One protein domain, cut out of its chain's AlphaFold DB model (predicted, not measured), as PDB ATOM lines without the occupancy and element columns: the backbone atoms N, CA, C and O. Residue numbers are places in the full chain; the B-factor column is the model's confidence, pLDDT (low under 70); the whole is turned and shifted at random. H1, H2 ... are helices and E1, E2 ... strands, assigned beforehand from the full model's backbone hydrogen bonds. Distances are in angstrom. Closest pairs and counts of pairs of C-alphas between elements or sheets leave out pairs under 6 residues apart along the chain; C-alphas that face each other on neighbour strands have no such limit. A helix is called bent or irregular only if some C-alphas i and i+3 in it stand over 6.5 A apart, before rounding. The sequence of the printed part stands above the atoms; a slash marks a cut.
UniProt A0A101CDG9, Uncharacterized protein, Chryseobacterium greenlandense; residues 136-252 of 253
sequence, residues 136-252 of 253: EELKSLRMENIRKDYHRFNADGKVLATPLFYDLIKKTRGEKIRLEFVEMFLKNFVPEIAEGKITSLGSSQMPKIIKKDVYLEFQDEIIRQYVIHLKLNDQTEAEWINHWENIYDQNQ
ATOM      1  N   GLU A 136     -27.692 -49.338 -12.597       75.31
ATOM      2  CA  GLU A 136     -28.686 -50.266 -12.048       75.31
ATOM      3  C   GLU A 136     -29.811 -49.540 -11.302       75.31
ATOM      4  O   GLU A 136     -30.991 -49.816 -11.536       75.31
ATOM      5  N   GLU A 137     -29.476 -48.552 -10.467       76.88
ATOM      6  CA  GLU A 137     -30.472 -47.715  -9.791       76.88
ATOM      7  C   GLU A 137     -31.309 -46.929 -10.809       76.88
ATOM      8  O   GLU A 137     -32.532 -46.854 -10.676       76.88
ATOM      9  N   LEU A 138     -30.692 -46.430 -11.884       77.06
ATOM     10  CA  LEU A 138     -31.398 -45.744 -12.965       77.06
ATOM     11  C   LEU A 138     -32.385 -46.678 -13.683       77.06
ATOM     12  O   LEU A 138     -33.507 -46.268 -13.997       77.06
ATOM     13  N   LYS A 139     -31.988 -47.936 -13.932       77.44
ATOM     14  CA  LYS A 139     -32.881 -48.952 -14.506       77.44
ATOM     15  C   LYS A 139     -34.047 -49.236 -13.558       77.44
ATOM     16  O   LYS A 139     -35.193 -49.237 -14.002       77.44
ATOM     17  N   SER A 140     -33.781 -49.401 -12.262       79.88
ATOM     18  CA  SER A 140     -34.824 -49.665 -11.262       79.88
ATOM     19  C   SER A 140     -35.842 -48.522 -11.151       79.88
ATOM     20  O   SER A 140     -37.048 -48.764 -11.206       79.88
ATOM     21  N   LEU A 141     -35.369 -47.271 -11.123       80.44
ATOM     22  CA  LEU A 141     -36.208 -46.076 -11.061       80.44
ATOM     23  C   LEU A 141     -37.093 -45.950 -12.305       80.44
ATOM     24  O   LEU A 141     -38.263 -45.579 -12.225       80.44
ATOM     25  N   ARG A 142     -36.544 -46.291 -13.474       79.44
ATOM     26  CA  ARG A 142     -37.297 -46.308 -14.728       79.44
ATOM     27  C   ARG A 142     -38.416 -47.342 -14.698       79.44
ATOM     28  O   ARG A 142     -39.537 -47.007 -15.066       79.44
ATOM     29  N   MET A 143     -38.128 -48.558 -14.237       80.69
ATOM     30  CA  MET A 143     -39.138 -49.616 -14.125       80.69
ATOM     31  C   MET A 143     -40.252 -49.227 -13.156       80.69
ATOM     32  O   MET A 143     -41.430 -49.419 -13.454       80.69
ATOM     33  N   GLU A 144     -39.899 -48.603 -12.031       84.56
ATOM     34  CA  GLU A 144     -40.880 -48.079 -11.086       84.56
ATOM     35  C   GLU A 144     -41.769 -46.996 -11.722       84.56
ATOM     36  O   GLU A 144     -42.983 -46.988 -11.514       84.56
ATOM     37  N   ASN A 145     -41.193 -46.110 -12.537       84.38
ATOM     38  CA  ASN A 145     -41.949 -45.071 -13.235       84.38
ATOM     39  C   ASN A 145     -42.894 -45.649 -14.301       84.38
ATOM     40  O   ASN A 145     -44.063 -45.270 -14.326       84.38
ATOM     41  N   ILE A 146     -42.436 -46.609 -15.115       84.69
ATOM     42  CA  ILE A 146     -43.277 -47.292 -16.117       84.69
ATOM     43  C   ILE A 146     -44.455 -48.005 -15.438       84.69
ATOM     44  O   ILE A 146     -45.586 -47.928 -15.923       84.69
ATOM     45  N   ARG A 147     -44.209 -48.647 -14.289       85.12
ATOM     46  CA  ARG A 147     -45.252 -49.270 -13.464       85.12
ATOM     47  C   ARG A 147     -46.264 -48.246 -12.948       85.12
ATOM     48  O   ARG A 147     -47.468 -48.456 -13.065       85.12
ATOM     49  N   LYS A 148     -45.804 -47.126 -12.381       85.69
ATOM     50  CA  LYS A 148     -46.703 -46.057 -11.904       85.69
ATOM     51  C   LYS A 148     -47.577 -45.516 -13.032       85.69
ATOM     52  O   LYS A 148     -48.752 -45.225 -12.813       85.69
ATOM     53  N   ASP A 149     -47.015 -45.413 -14.228       84.56
ATOM     54  CA  ASP A 149     -47.717 -44.922 -15.403       84.56
ATOM     55  C   ASP A 149     -48.750 -45.919 -15.959       84.56
ATOM     56  O   ASP A 149     -49.787 -45.470 -16.438       84.56
ATOM     57  N   TYR A 150     -48.571 -47.237 -15.787       84.50
ATOM     58  CA  TYR A 150     -49.629 -48.230 -16.058       84.50
ATOM     59  C   TYR A 150     -50.887 -47.962 -15.220       84.50
ATOM     60  O   TYR A 150     -51.996 -47.855 -15.746       84.50
ATOM     61  N   HIS A 151     -50.719 -47.792 -13.904       84.69
ATOM     62  CA  HIS A 151     -51.851 -47.532 -13.011       84.69
ATOM     63  C   HIS A 151     -52.533 -46.193 -13.311       84.69
ATOM     64  O   HIS A 151     -53.758 -46.107 -13.258       84.69
ATOM     65  N   ARG A 152     -51.759 -45.158 -13.660       83.56
ATOM     66  CA  ARG A 152     -52.301 -43.846 -14.054       83.56
ATOM     67  C   ARG A 152     -53.057 -43.901 -15.369       83.56
ATOM     68  O   ARG A 152     -54.132 -43.315 -15.462       83.56
ATOM     69  N   PHE A 153     -52.536 -44.630 -16.352       83.56
ATOM     70  CA  PHE A 153     -53.222 -44.785 -17.623       83.56
ATOM     71  C   PHE A 153     -54.560 -45.506 -17.440       83.56
ATOM     72  O   PHE A 153     -55.569 -45.067 -17.980       83.56
ATOM     73  N   ASN A 154     -54.598 -46.552 -16.613       81.25
ATOM     74  CA  ASN A 154     -55.842 -47.267 -16.323       81.25
ATOM     75  C   ASN A 154     -56.846 -46.443 -15.501       81.25
ATOM     76  O   ASN A 154     -58.048 -46.650 -15.642       81.25
ATOM     77  N   ALA A 155     -56.377 -45.520 -14.655       83.81
ATOM     78  CA  ALA A 155     -57.247 -44.647 -13.868       83.81
ATOM     79  C   ALA A 155     -57.801 -43.468 -14.687       83.81
ATOM     80  O   ALA A 155     -59.013 -43.272 -14.743       83.81
ATOM     81  N   ASP A 156     -56.917 -42.712 -15.346       78.62
ATOM     82  CA  ASP A 156     -57.228 -41.395 -15.918       78.62
ATOM     83  C   ASP A 156     -56.977 -41.308 -17.437       78.62
ATOM     84  O   ASP A 156     -57.183 -40.256 -18.048       78.62
ATOM     85  N   GLY A 157     -56.506 -42.388 -18.074       76.75
ATOM     86  CA  GLY A 157     -56.142 -42.411 -19.498       76.75
ATOM     87  C   GLY A 157     -54.900 -41.583 -19.838       76.75
ATOM     88  O   GLY A 157     -54.685 -41.261 -21.007       76.75
ATOM     89  N   LYS A 158     -54.113 -41.200 -18.823       76.00
ATOM     90  CA  LYS A 158     -52.958 -40.304 -18.939       76.00
ATOM     91  C   LYS A 158     -51.690 -40.929 -18.384       76.00
ATOM     92  O   LYS A 158     -51.726 -41.784 -17.503       76.00
ATOM     93  N   VAL A 159     -50.565 -40.439 -18.884       76.06
ATOM     94  CA  VAL A 159     -49.221 -40.865 -18.504       76.06
ATOM     95  C   VAL A 159     -48.453 -39.647 -17.998       76.06
ATOM     96  O   VAL A 159     -48.686 -38.546 -18.478       76.06
ATOM     97  N   LEU A 160     -47.581 -39.796 -16.996       72.62
ATOM     98  CA  LEU A 160     -46.814 -38.652 -16.482       72.62
ATOM     99  C   LEU A 160     -45.481 -38.481 -17.218       72.62
ATOM    100  O   LEU A 160     -45.011 -37.360 -17.397       72.62
ATOM    101  N   ALA A 161     -44.886 -39.579 -17.689       71.38
ATOM    102  CA  ALA A 161     -43.684 -39.565 -18.517       71.38
ATOM    103  C   ALA A 161     -43.990 -39.378 -20.020       71.38
ATOM    104  O   ALA A 161     -43.363 -40.007 -20.873       71.38
ATOM    105  N   THR A 162     -44.942 -38.504 -20.354       71.06
ATOM    106  CA  THR A 162     -45.393 -38.237 -21.731       71.06
ATOM    107  C   THR A 162     -44.248 -37.961 -22.713       71.06
ATOM    108  O   THR A 162     -44.170 -38.643 -23.734       71.06
ATOM    109  N   PRO A 163     -43.277 -37.073 -22.422       74.19
ATOM    110  CA  PRO A 163     -42.185 -36.816 -23.363       74.19
ATOM    111  C   PRO A 163     -41.322 -38.056 -23.650       74.19
ATOM    112  O   PRO A 163     -40.912 -38.278 -24.785       74.19
ATOM    113  N   LEU A 164     -41.093 -38.900 -22.637       78.56
ATOM    114  CA  LEU A 164     -40.276 -40.112 -22.751       78.56
ATOM    115  C   LEU A 164     -40.939 -41.164 -23.642       78.56
ATOM    116  O   LEU A 164     -40.303 -41.685 -24.556       78.56
ATOM    117  N   PHE A 165     -42.215 -41.470 -23.399       81.00
ATOM    118  CA  PHE A 165     -42.940 -42.443 -24.218       81.00
ATOM    119  C   PHE A 165     -43.157 -41.941 -25.644       81.00
ATOM    120  O   PHE A 165     -43.013 -42.715 -26.589       81.00
ATOM    121  N   TYR A 166     -43.433 -40.647 -25.811       83.12
ATOM    122  CA  TYR A 166     -43.539 -40.030 -27.127       83.12
ATOM    123  C   TYR A 166     -42.254 -40.203 -27.946       83.12
ATOM    124  O   TYR A 166     -42.307 -40.671 -29.085       83.12
ATOM    125  N   ASP A 167     -41.096 -39.891 -27.358       82.00
ATOM    126  CA  ASP A 167     -39.805 -40.028 -28.032       82.00
ATOM    127  C   ASP A 167     -39.496 -41.486 -28.398       82.00
ATOM    128  O   ASP A 167     -38.990 -41.753 -29.491       82.00
ATOM    129  N   LEU A 168     -39.839 -42.439 -27.525       82.44
ATOM    130  CA  LEU A 168     -39.694 -43.871 -27.797       82.44
ATOM    131  C   LEU A 168     -40.555 -44.320 -28.987       82.44
ATOM    132  O   LEU A 168     -40.041 -44.948 -29.913       82.44
ATOM    133  N   ILE A 169     -41.839 -43.946 -29.013       83.06
ATOM    134  CA  ILE A 169     -42.741 -44.248 -30.138       83.06
ATOM    135  C   ILE A 169     -42.202 -43.621 -31.429       83.06
ATOM    136  O   ILE A 169     -42.171 -44.272 -32.480       83.06
ATOM    137  N   LYS A 170     -41.770 -42.356 -31.357       81.94
ATOM    138  CA  LYS A 170     -41.257 -41.603 -32.501       81.94
ATOM    139  C   LYS A 170     -39.995 -42.235 -33.077       81.94
ATOM    140  O   LYS A 170     -39.898 -42.345 -34.291       81.94
ATOM    141  N   LYS A 171     -39.045 -42.684 -32.260       79.25
ATOM    142  CA  LYS A 171     -37.833 -43.339 -32.779       79.25
ATOM    143  C   LYS A 171     -38.143 -44.674 -33.455       79.25
ATOM    144  O   LYS A 171     -37.627 -44.945 -34.530       79.25
ATOM    145  N   THR A 172     -39.059 -45.463 -32.895       73.94
ATOM    146  CA  THR A 172     -39.382 -46.793 -33.434       73.94
ATOM    147  C   THR A 172     -40.310 -46.752 -34.656       73.94
ATOM    148  O   THR A 172     -40.288 -47.663 -35.482       73.94
ATOM    149  N   ARG A 173     -41.177 -45.734 -34.784       69.75
ATOM    150  CA  ARG A 173     -42.214 -45.683 -35.841       69.75
ATOM    151  C   ARG A 173     -42.311 -44.359 -36.607       69.75
ATOM    152  O   ARG A 173     -43.054 -44.287 -37.587       69.75
ATOM    153  N   GLY A 174     -41.584 -43.329 -36.188       59.38
ATOM    154  CA  GLY A 174     -41.679 -41.964 -36.711       59.38
ATOM    155  C   GLY A 174     -41.057 -41.757 -38.088       59.38
ATOM    156  O   GLY A 174     -41.436 -40.809 -38.763       59.38
ATOM    157  N   GLU A 175     -40.209 -42.663 -38.583       57.53
ATOM    158  CA  GLU A 175     -39.677 -42.560 -39.956       57.53
ATOM    159  C   GLU A 175     -40.779 -42.590 -41.031       57.53
ATOM    160  O   GLU A 175     -40.601 -42.071 -42.133       57.53
ATOM    161  N   LYS A 176     -41.954 -43.152 -40.713       57.75
ATOM    162  CA  LYS A 176     -43.086 -43.247 -41.647       57.75
ATOM    163  C   LYS A 176     -43.938 -41.975 -41.726       57.75
ATOM    164  O   LYS A 176     -44.729 -41.853 -42.659       57.75
ATOM    165  N   ILE A 177     -43.813 -41.039 -40.778       60.78
ATOM    166  CA  ILE A 177     -44.653 -39.835 -40.699       60.78
ATOM    167  C   ILE A 177     -43.765 -38.627 -40.393       60.78
ATOM    168  O   ILE A 177     -43.159 -38.549 -39.330       60.78
ATOM    169  N   ARG A 178     -43.722 -37.637 -41.295       65.81
ATOM    170  CA  ARG A 178     -43.003 -36.371 -41.062       65.81
ATOM    171  C   ARG A 178     -43.731 -35.515 -40.015       65.81
ATOM    172  O   ARG A 178     -44.447 -34.580 -40.357       65.81
ATOM    173  N   LEU A 179     -43.551 -35.850 -38.737       75.00
ATOM    174  CA  LEU A 179     -44.132 -35.131 -37.595       75.00
ATOM    175  C   LEU A 179     -43.413 -33.811 -37.288       75.00
ATOM    176  O   LEU A 179     -43.978 -32.954 -36.619       75.00
ATOM    177  N   GLU A 180     -42.202 -33.614 -37.813       78.44
ATOM    178  CA  GLU A 180     -41.338 -32.462 -37.516       78.44
ATOM    179  C   GLU A 180     -42.032 -31.111 -37.715       78.44
ATOM    180  O   GLU A 180     -41.927 -30.237 -36.858       78.44
ATOM    181  N   PHE A 181     -42.794 -30.949 -38.801       77.62
ATOM    182  CA  PHE A 181     -43.535 -29.714 -39.063       77.62
ATOM    183  C   PHE A 181     -44.602 -29.442 -37.991       77.62
ATOM    184  O   PHE A 181     -44.704 -28.324 -37.490       77.62
ATOM    185  N   VAL A 182     -45.372 -30.467 -37.615       81.12
ATOM    186  CA  VAL A 182     -46.436 -30.361 -36.605       81.12
ATOM    187  C   VAL A 182     -45.831 -30.076 -35.233       81.12
ATOM    188  O   VAL A 182     -46.288 -29.180 -34.533       81.12
ATOM    189  N   GLU A 183     -44.752 -30.770 -34.872       83.31
ATOM    190  CA  GLU A 183     -44.038 -30.530 -33.618       83.31
ATOM    191  C   GLU A 183     -43.464 -29.111 -33.548       83.31
ATOM    192  O   GLU A 183     -43.619 -28.438 -32.533       83.31
ATOM    193  N   MET A 184     -42.821 -28.634 -34.620       81.75
ATOM    194  CA  MET A 184     -42.290 -27.270 -34.680       81.75
ATOM    195  C   MET A 184     -43.397 -26.224 -34.574       81.75
ATOM    196  O   MET A 184     -43.211 -25.210 -33.906       81.75
ATOM    197  N   PHE A 185     -44.544 -26.458 -35.210       82.38
ATOM    198  CA  PHE A 185     -45.683 -25.555 -35.110       82.38
ATOM    199  C   PHE A 185     -46.233 -25.510 -33.677       82.38
ATOM    200  O   PHE A 185     -46.339 -24.434 -33.096       82.38
ATOM    201  N   LEU A 186     -46.513 -26.671 -33.077       85.00
ATOM    202  CA  LEU A 186     -47.130 -26.765 -31.751       85.00
ATOM    203  C   LEU A 186     -46.208 -26.289 -30.624       85.00
ATOM    204  O   LEU A 186     -46.689 -25.670 -29.683       85.00
ATOM    205  N   LYS A 187     -44.888 -26.488 -30.737       82.69
ATOM    206  CA  LYS A 187     -43.908 -25.944 -29.776       82.69
ATOM    207  C   LYS A 187     -43.912 -24.417 -29.713       82.69
ATOM    208  O   LYS A 187     -43.615 -23.846 -28.670       82.69
ATOM    209  N   ASN A 188     -44.223 -23.763 -30.830       81.25
ATOM    210  CA  ASN A 188     -44.262 -22.305 -30.928       81.25
ATOM    211  C   ASN A 188     -45.679 -21.739 -30.741       81.25
ATOM    212  O   ASN A 188     -45.848 -20.524 -30.646       81.25
ATOM    213  N   PHE A 189     -46.698 -22.601 -30.688       79.38
ATOM    214  CA  PHE A 189     -48.092 -22.207 -30.548       79.38
ATOM    215  C   PHE A 189     -48.537 -22.327 -29.089       79.38
ATOM    216  O   PHE A 189     -48.851 -23.410 -28.602       79.38
ATOM    217  N   VAL A 190     -48.592 -21.188 -28.398       75.06
ATOM    218  CA  VAL A 190     -49.044 -21.099 -27.004       75.06
ATOM    219  C   VAL A 190     -50.380 -20.356 -26.968       75.06
ATOM    220  O   VAL A 190     -50.391 -19.133 -26.814       75.06
ATOM    221  N   PRO A 191     -51.516 -21.047 -27.160       75.75
ATOM    222  CA  PRO A 191     -52.809 -20.407 -27.061       75.75
ATOM    223  C   PRO A 191     -53.083 -20.011 -25.613       75.75
ATOM    224  O   PRO A 191     -52.829 -20.751 -24.657       75.75
ATOM    225  N   GLU A 192     -53.639 -18.819 -25.479       74.62
ATOM    226  CA  GLU A 192     -54.104 -18.272 -24.219       74.62
ATOM    227  C   GLU A 192     -55.600 -18.566 -24.097       74.62
ATOM    228  O   GLU A 192     -56.405 -18.090 -24.898       74.62
ATOM    229  N   ILE A 193     -55.974 -19.391 -23.117       66.31
ATOM    230  CA  ILE A 193     -57.377 -19.684 -22.818       66.31
ATOM    231  C   ILE A 193     -57.755 -18.927 -21.551       66.31
ATOM    232  O   ILE A 193     -57.057 -18.986 -20.539       66.31
ATOM    233  N   ALA A 194     -58.867 -18.204 -21.612       64.31
ATOM    234  CA  ALA A 194     -59.462 -17.573 -20.447       64.31
ATOM    235  C   ALA A 194     -60.334 -18.602 -19.711       64.31
ATOM    236  O   ALA A 194     -61.379 -19.010 -20.219       64.31
ATOM    237  N   GLU A 195     -59.918 -19.025 -18.517       60.84
ATOM    238  CA  GLU A 195     -60.773 -19.820 -17.633       60.84
ATOM    239  C   GLU A 195     -61.620 -18.895 -16.747       60.84
ATOM    240  O   GLU A 195     -61.101 -18.108 -15.950       60.84
ATOM    241  N   GLY A 196     -62.945 -18.992 -16.900       57.91
ATOM    242  CA  GLY A 196     -63.937 -18.282 -16.089       57.91
ATOM    243  C   GLY A 196     -65.148 -17.818 -16.904       57.91
ATOM    244  O   GLY A 196     -65.026 -17.435 -18.064       57.91
ATOM    245  N   LYS A 197     -66.343 -17.834 -16.299       56.41
ATOM    246  CA  LYS A 197     -67.503 -17.115 -16.847       56.41
ATOM    247  C   LYS A 197     -67.388 -15.653 -16.430       56.41
ATOM    248  O   LYS A 197     -67.133 -15.386 -15.261       56.41
ATOM    249  N   ILE A 198     -67.638 -14.720 -17.347       55.25
ATOM    250  CA  ILE A 198     -67.899 -13.325 -16.976       55.25
ATOM    251  C   ILE A 198     -69.223 -13.334 -16.203       55.25
ATOM    252  O   ILE A 198     -70.298 -13.364 -16.803       55.25
ATOM    253  N   THR A 199     -69.178 -13.407 -14.874       54.69
ATOM    254  CA  THR A 199     -70.378 -13.228 -14.059       54.69
ATOM    255  C   THR A 199     -70.742 -11.751 -14.094       54.69
ATOM    256  O   THR A 199     -69.959 -10.887 -13.713       54.69
ATOM    257  N   SER A 200     -71.952 -11.449 -14.566       51.44
ATOM    258  CA  SER A 200     -72.495 -10.092 -14.737       51.44
ATOM    259  C   SER A 200     -72.721  -9.318 -13.426       51.44
ATOM    260  O   SER A 200     -73.342  -8.259 -13.430       51.44
ATOM    261  N   LEU A 201     -72.227  -9.824 -12.296       50.81
ATOM    262  CA  LEU A 201     -72.482  -9.311 -10.957       50.81
ATOM    263  C   LEU A 201     -71.166  -9.182 -10.189       50.81
ATOM    264  O   LEU A 201     -70.786 -10.070  -9.437       50.81
ATOM    265  N   GLY A 202     -70.483  -8.053 -10.395       49.62
ATOM    266  CA  GLY A 202     -69.673  -7.354  -9.387       49.62
ATOM    267  C   GLY A 202     -68.462  -8.053  -8.750       49.62
ATOM    268  O   GLY A 202     -67.739  -7.393  -8.010       49.62
ATOM    269  N   SER A 203     -68.186  -9.330  -9.011       49.28
ATOM    270  CA  SER A 203     -66.987  -9.998  -8.506       49.28
ATOM    271  C   SER A 203     -65.808  -9.707  -9.432       49.28
ATOM    272  O   SER A 203     -65.747 -10.212 -10.550       49.28
ATOM    273  N   SER A 204     -64.868  -8.896  -8.949       49.91
ATOM    274  CA  SER A 204     -63.634  -8.438  -9.606       49.91
ATOM    275  C   SER A 204     -62.599  -9.551  -9.852       49.91
ATOM    276  O   SER A 204     -61.406  -9.347  -9.651       49.91
ATOM    277  N   GLN A 205     -63.023 -10.747 -10.248       55.56
ATOM    278  CA  GLN A 205     -62.109 -11.801 -10.673       55.56
ATOM    279  C   GLN A 205     -62.074 -11.801 -12.196       55.56
ATOM    280  O   GLN A 205     -62.948 -12.358 -12.857       55.56
ATOM    281  N   MET A 206     -61.073 -11.114 -12.754       57.16
ATOM    282  CA  MET A 206     -60.762 -11.253 -14.173       57.16
ATOM    283  C   MET A 206     -60.480 -12.732 -14.473       57.16
ATOM    284  O   MET A 206     -59.817 -13.387 -13.661       57.16
ATOM    285  N   PRO A 207     -60.986 -13.272 -15.596       62.66
ATOM    286  CA  PRO A 207     -60.755 -14.663 -15.950       62.66
ATOM    287  C   PRO A 207     -59.253 -14.917 -16.034       62.66
ATOM    288  O   PRO A 207     -58.491 -14.114 -16.582       62.66
ATOM    289  N   LYS A 208     -58.820 -16.026 -15.437       64.69
ATOM    290  CA  LYS A 208     -57.407 -16.376 -15.391       64.69
ATOM    291  C   LYS A 208     -56.993 -16.774 -16.800       64.69
ATOM    292  O   LYS A 208     -57.514 -17.743 -17.348       64.69
ATOM    293  N   ILE A 209     -56.065 -16.023 -17.382       67.19
ATOM    294  CA  ILE A 209     -55.442 -16.409 -18.644       67.19
ATOM    295  C   ILE A 209     -54.454 -17.527 -18.324       67.19
ATOM    296  O   ILE A 209     -53.479 -17.319 -17.597       67.19
ATOM    297  N   ILE A 210     -54.731 -18.723 -18.833       69.38
ATOM    298  CA  ILE A 210     -53.848 -19.875 -18.712       69.38
ATOM    299  C   ILE A 210     -53.233 -20.133 -20.081       69.38
ATOM    300  O   ILE A 210     -53.929 -20.268 -21.089       69.38
ATOM    301  N   LYS A 211     -51.904 -20.194 -20.101       72.94
ATOM    302  CA  LYS A 211     -51.143 -20.659 -21.256       72.94
ATOM    303  C   LYS A 211     -51.230 -22.173 -21.290       72.94
ATOM    304  O   LYS A 211     -50.804 -22.830 -20.340       72.94
ATOM    305  N   LYS A 212     -51.814 -22.709 -22.355       76.25
ATOM    306  CA  LYS A 212     -51.949 -24.152 -22.535       76.25
ATOM    307  C   LYS A 212     -50.743 -24.683 -23.297       76.25
ATOM    308  O   LYS A 212     -50.393 -24.138 -24.342       76.25
ATOM    309  N   ASP A 213     -50.131 -25.747 -22.791       81.00
ATOM    310  CA  ASP A 213     -49.073 -26.457 -23.508       81.00
ATOM    311  C   ASP A 213     -49.700 -27.452 -24.493       81.00
ATOM    312  O   ASP A 213     -49.935 -28.617 -24.181       81.00
ATOM    313  N   VAL A 214     -50.037 -26.964 -25.689       82.88
ATOM    314  CA  VAL A 214     -50.671 -27.779 -26.743       82.88
ATOM    315  C   VAL A 214     -49.714 -28.843 -27.271       82.88
ATOM    316  O   VAL A 214     -50.155 -29.882 -27.761       82.88
ATOM    317  N   TYR A 215     -48.405 -28.608 -27.170       84.44
ATOM    318  CA  TYR A 215     -47.420 -29.600 -27.564       84.44
ATOM    319  C   TYR A 215     -47.478 -30.816 -26.638       84.44
ATOM    320  O   TYR A 215     -47.547 -31.942 -27.131       84.44
ATOM    321  N   LEU A 216     -47.555 -30.597 -25.324       84.62
ATOM    322  CA  LEU A 216     -47.733 -31.680 -24.358       84.62
ATOM    323  C   LEU A 216     -49.044 -32.447 -24.589       84.62
ATOM    324  O   LEU A 216     -49.042 -33.674 -24.586       84.62
ATOM    325  N   GLU A 217     -50.150 -31.751 -24.863       83.62
ATOM    326  CA  GLU A 217     -51.437 -32.409 -25.144       83.62
ATOM    327  C   GLU A 217     -51.414 -33.261 -26.413       83.62
ATOM    328  O   GLU A 217     -52.020 -34.331 -26.471       83.62
ATOM    329  N   PHE A 218     -50.709 -32.796 -27.440       85.88
ATOM    330  CA  PHE A 218     -50.501 -33.568 -28.656       85.88
ATOM    331  C   PHE A 218     -49.697 -34.845 -28.383       85.88
ATOM    332  O   PHE A 218     -50.046 -35.910 -28.896       85.88
ATOM    333  N   GLN A 219     -48.653 -34.760 -27.553       85.81
ATOM    334  CA  GLN A 219     -47.885 -35.932 -27.134       85.81
ATOM    335  C   GLN A 219     -48.750 -36.912 -26.325       85.81
ATOM    336  O   GLN A 219     -48.724 -38.110 -26.612       85.81
ATOM    337  N   ASP A 220     -49.548 -36.409 -25.377       84.50
ATOM    338  CA  ASP A 220     -50.496 -37.207 -24.586       84.50
ATOM    339  C   ASP A 220     -51.467 -37.973 -25.490       84.50
ATOM    340  O   ASP A 220     -51.653 -39.183 -25.331       84.50
ATOM    341  N   GLU A 221     -52.064 -37.290 -26.470       86.25
ATOM    342  CA  GLU A 221     -53.029 -37.909 -27.374       86.25
ATOM    343  C   GLU A 221     -52.365 -38.964 -28.267       86.25
ATOM    344  O   GLU A 221     -52.932 -40.036 -28.474       86.25
ATOM    345  N   ILE A 222     -51.136 -38.731 -28.739       85.69
ATOM    346  CA  ILE A 222     -50.393 -39.738 -29.508       85.69
ATOM    347  C   ILE A 222     -50.132 -40.995 -28.682       85.69
ATOM    348  O   ILE A 222     -50.355 -42.100 -29.178       85.69
ATOM    349  N   ILE A 223     -49.694 -40.850 -27.431       86.38
ATOM    350  CA  ILE A 223     -49.452 -41.998 -26.546       86.38
ATOM    351  C   ILE A 223     -50.756 -42.735 -26.282       86.38
ATOM    352  O   ILE A 223     -50.805 -43.961 -26.378       86.38
ATOM    353  N   ARG A 224     -51.833 -42.001 -26.000       85.88
ATOM    354  CA  ARG A 224     -53.149 -42.586 -25.760       85.88
ATOM    355  C   ARG A 224     -53.633 -43.395 -26.959       85.88
ATOM    356  O   ARG A 224     -54.026 -44.548 -26.795       85.88
ATOM    357  N   GLN A 225     -53.566 -42.823 -28.160       86.06
ATOM    358  CA  GLN A 225     -53.952 -43.521 -29.386       86.06
ATOM    359  C   GLN A 225     -53.051 -44.725 -29.658       86.06
ATOM    360  O   GLN A 225     -53.542 -45.776 -30.063       86.06
ATOM    361  N   TYR A 226     -51.752 -44.612 -29.386       86.31
ATOM    362  CA  TYR A 226     -50.810 -45.721 -29.510       86.31
ATOM    363  C   TYR A 226     -51.178 -46.891 -28.588       86.31
ATOM    364  O   TYR A 226     -51.277 -48.032 -29.045       86.31
ATOM    365  N   VAL A 227     -51.442 -46.599 -27.312       86.06
ATOM    366  CA  VAL A 227     -51.835 -47.583 -26.297       86.06
ATOM    367  C   VAL A 227     -53.144 -48.274 -26.669       86.06
ATOM    368  O   VAL A 227     -53.202 -49.501 -26.642       86.06
ATOM    369  N   ILE A 228     -54.162 -47.507 -27.072       86.12
ATOM    370  CA  ILE A 228     -55.467 -48.045 -27.488       86.12
ATOM    371  C   ILE A 228     -55.324 -48.895 -28.756       86.12
ATOM    372  O   ILE A 228     -55.868 -49.995 -28.835       86.12
ATOM    373  N   HIS A 229     -54.577 -48.418 -29.754       86.56
ATOM    374  CA  HIS A 229     -54.405 -49.120 -31.025       86.56
ATOM    375  C   HIS A 229     -53.695 -50.468 -30.856       86.56
ATOM    376  O   HIS A 229     -54.068 -51.450 -31.497       86.56
ATOM    377  N   LEU A 230     -52.691 -50.523 -29.979       85.44
ATOM    378  CA  LEU A 230     -51.981 -51.756 -29.639       85.44
ATOM    379  C   LEU A 230     -52.666 -52.575 -28.538       85.44
ATOM    380  O   LEU A 230     -52.179 -53.658 -28.213       85.44
ATOM    381  N   LYS A 231     -53.787 -52.087 -27.993       85.44
ATOM    382  CA  LYS A 231     -54.528 -52.698 -26.883       85.44
ATOM    383  C   LYS A 231     -53.661 -52.963 -25.651       85.44
ATOM    384  O   LYS A 231     -53.871 -53.938 -24.937       85.44
ATOM    385  N   LEU A 232     -52.673 -52.103 -25.388       84.19
ATOM    386  CA  LEU A 232     -51.790 -52.252 -24.221       84.19
ATOM    387  C   LEU A 232     -52.546 -52.012 -22.907       84.19
ATOM    388  O   LEU A 232     -52.145 -52.497 -21.858       84.19
ATOM    389  N   ASN A 233     -53.660 -51.284 -22.966       82.25
ATOM    390  CA  ASN A 233     -54.570 -51.065 -21.842       82.25
ATOM    391  C   ASN A 233     -55.372 -52.322 -21.457       82.25
ATOM    392  O   ASN A 233     -55.892 -52.387 -20.349       82.25
ATOM    393  N   ASP A 234     -55.475 -53.303 -22.359       85.62
ATOM    394  CA  ASP A 234     -56.144 -54.584 -22.100       85.62
ATOM    395  C   ASP A 234     -55.154 -55.643 -21.570       85.62
ATOM    396  O   ASP A 234     -55.549 -56.756 -21.221       85.62
ATOM    397  N   GLN A 235     -53.860 -55.309 -21.532       86.75
ATOM    398  CA  GLN A 235     -52.779 -56.206 -21.144       86.75
ATOM    399  C   GLN A 235     -52.475 -56.141 -19.645       86.75
ATOM    400  O   GLN A 235     -52.824 -55.196 -18.924       86.75
ATOM    401  N   THR A 236     -51.785 -57.174 -19.170       89.69
ATOM    402  CA  THR A 236     -51.284 -57.223 -17.797       89.69
ATOM    403  C   THR A 236     -50.163 -56.208 -17.580       89.69
ATOM    404  O   THR A 236     -49.451 -55.821 -18.506       89.69
ATOM    405  N   GLU A 237     -49.950 -55.803 -16.328       86.81
ATOM    406  CA  GLU A 237     -48.853 -54.899 -15.954       86.81
ATOM    407  C   GLU A 237     -47.478 -55.418 -16.426       86.81
ATOM    408  O   GLU A 237     -46.631 -54.645 -16.868       86.81
ATOM    409  N   ALA A 238     -47.263 -56.737 -16.383       86.56
ATOM    410  CA  ALA A 238     -46.019 -57.354 -16.835       86.56
ATOM    411  C   ALA A 238     -45.808 -57.192 -18.350       86.56
ATOM    412  O   ALA A 238     -44.707 -56.875 -18.794       86.56
ATOM    413  N   GLU A 239     -46.862 -57.372 -19.145       87.50
ATOM    414  CA  GLU A 239     -46.821 -57.179 -20.598       87.50
ATOM    415  C   GLU A 239     -46.618 -55.705 -20.966       87.50
ATOM    416  O   GLU A 239     -45.825 -55.407 -21.859       87.50
ATOM    417  N   TRP A 240     -47.243 -54.784 -20.222       87.69
ATOM    418  CA  TRP A 240     -47.014 -53.344 -20.352       87.69
ATOM    419  C   TRP A 240     -45.545 -52.973 -20.121       87.69
ATOM    420  O   TRP A 240     -44.938 -52.290 -20.947       87.69
ATOM    421  N   ILE A 241     -44.952 -53.436 -19.014       86.62
ATOM    422  CA  ILE A 241     -43.546 -53.157 -18.689       86.62
ATOM    423  C   ILE A 241     -42.629 -53.736 -19.770       86.62
ATOM    424  O   ILE A 241     -41.787 -53.012 -20.302       86.62
ATOM    425  N   ASN A 242     -42.842 -54.999 -20.150       87.12
ATOM    426  CA  ASN A 242     -42.049 -55.667 -21.181       87.12
ATOM    427  C   ASN A 242     -42.140 -54.947 -22.532       87.12
ATOM    428  O   ASN A 242     -41.141 -54.827 -23.237       87.12
ATOM    429  N   HIS A 243     -43.320 -54.451 -22.912       88.19
ATOM    430  CA  HIS A 243     -43.499 -53.702 -24.153       88.19
ATOM    431  C   HIS A 243     -42.599 -52.461 -24.200       88.19
ATOM    432  O   HIS A 243     -41.873 -52.254 -25.175       88.19
ATOM    433  N   TRP A 244     -42.610 -51.659 -23.134       87.56
ATOM    434  CA  TRP A 244     -41.824 -50.430 -23.066       87.56
ATOM    435  C   TRP A 244     -40.326 -50.676 -22.873       87.56
ATOM    436  O   TRP A 244     -39.527 -49.924 -23.431       87.56
ATOM    437  N   GLU A 245     -39.931 -51.729 -22.150       85.38
ATOM    438  CA  GLU A 245     -38.525 -52.147 -22.044       85.38
ATOM    439  C   GLU A 245     -37.981 -52.582 -23.411       85.38
ATOM    440  O   GLU A 245     -36.956 -52.068 -23.851       85.38
ATOM    441  N   ASN A 246     -38.728 -53.406 -24.152       85.81
ATOM    442  CA  ASN A 246     -38.333 -53.843 -25.492       85.81
ATOM    443  C   ASN A 246     -38.164 -52.669 -26.466       85.81
ATOM    444  O   ASN A 246     -37.204 -52.634 -27.235       85.81
ATOM    445  N   ILE A 247     -39.081 -51.696 -26.445       85.31
ATOM    446  CA  ILE A 247     -38.965 -50.487 -27.275       85.31
ATOM    447  C   ILE A 247     -37.751 -49.653 -26.858       85.31
ATOM    448  O   ILE A 247     -37.076 -49.072 -27.707       85.31
ATOM    449  N   TYR A 248     -37.470 -49.559 -25.560       83.88
ATOM    450  CA  TYR A 248     -36.304 -48.836 -25.070       83.88
ATOM    451  C   TYR A 248     -35.002 -49.475 -25.557       83.88
ATOM    452  O   TYR A 248     -34.155 -48.773 -26.107       83.88
ATOM    453  N   ASP A 249     -34.873 -50.794 -25.411       82.62
ATOM    454  CA  ASP A 249     -33.682 -51.545 -25.810       82.62
ATOM    455  C   ASP A 249     -33.454 -51.474 -27.325       82.62
ATOM    456  O   ASP A 249     -32.330 -51.261 -27.772       82.62
ATOM    457  N   GLN A 250     -34.525 -51.533 -28.125       80.94
ATOM    458  CA  GLN A 250     -34.455 -51.329 -29.578       80.94
ATOM    459  C   GLN A 250     -33.940 -49.941 -29.978       80.94
ATOM    460  O   GLN A 250     -33.354 -49.802 -31.044       80.94
ATOM    461  N   ASN A 251     -34.161 -48.920 -29.148       73.94
ATOM    462  CA  ASN A 251     -33.736 -47.544 -29.408       73.94
ATOM    463  C   ASN A 251     -32.335 -47.217 -28.845       73.94
ATOM    464  O   ASN A 251     -31.896 -46.069 -28.958       73.94
ATOM    465  N   GLN A 252     -31.668 -48.176 -28.189       67.75
ATOM    466  CA  GLN A 252     -30.287 -48.052 -27.696       67.75
ATOM    467  C   GLN A 252     -29.241 -48.692 -28.623       67.75
ATOM    468  O   GLN A 252     -28.048 -48.458 -28.419       67.75
TER     469      GLN A 252
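Overview. This is residues 136 to 252 of the 253 residues of an uncharacterized protein of Chryseobacterium greenlandense (UniProt A0A101CDG9). A loose cluster of five crossed helices has one long, thin arm, the hairpin of E1 and E2 with its loop at residues 196 to 207, which reaches far from the helices and makes the length of the whole. H4 is nearest the middle, with H2 crossing it and H3 at its first residues, while H5 joins H2 to the long H1. The printed part has 117 residues, mostly helix, in the order H1, H2, H3, E1, E2, H4, H5; the two-stranded sheet is antiparallel. It is loose, with a radius of gyration of the C-alphas of 18.3 A and spans of 58 by 32 by 29 A.

Along the chain. Find C-alpha 136 at (-28.686, -50.266, -12.048); from there H1 runs 30.1 A to residue 156. H2, residues 162 to 176, is irregular, with C-alphas 172 and 175 7.8 A apart. Next come H3, residues 180 to 188, E1, 192 to 195, and E2, 208 to 211. H4, residues 214 to 229, spans 22.1 A; H5, residues 237 to 250, ends at (-34.455, -51.329, -29.578).

Arrangement. Residues 143 to 150 of H1 touch H5 at a steep tilt of 53 degrees, closest at C-alphas 146 and 241, 6.4 A. H2 touches H5 at C-alphas 168 and 248, 6.6 A, and H4 at 162 and 220, 5.9 A. H3 touches H4 at C-alphas 186 and 215, 5.1 A. In the hairpin, N 193 and O 210 are 3.0 A apart, within hydrogen-bond range. Every O i to N i+4 pair is within range in H1, H4 and H5, but 9 of 11 in H2 and 4 of 5 in H3.

Size, cuts and confidence. C-alphas 136 and 201 are the two farthest apart, 60.0 A. The printed part has no cut; the E1 to E2 link is long. Look for pLDDT under 70 at residues 173 to 178, 193 to 210 and 252.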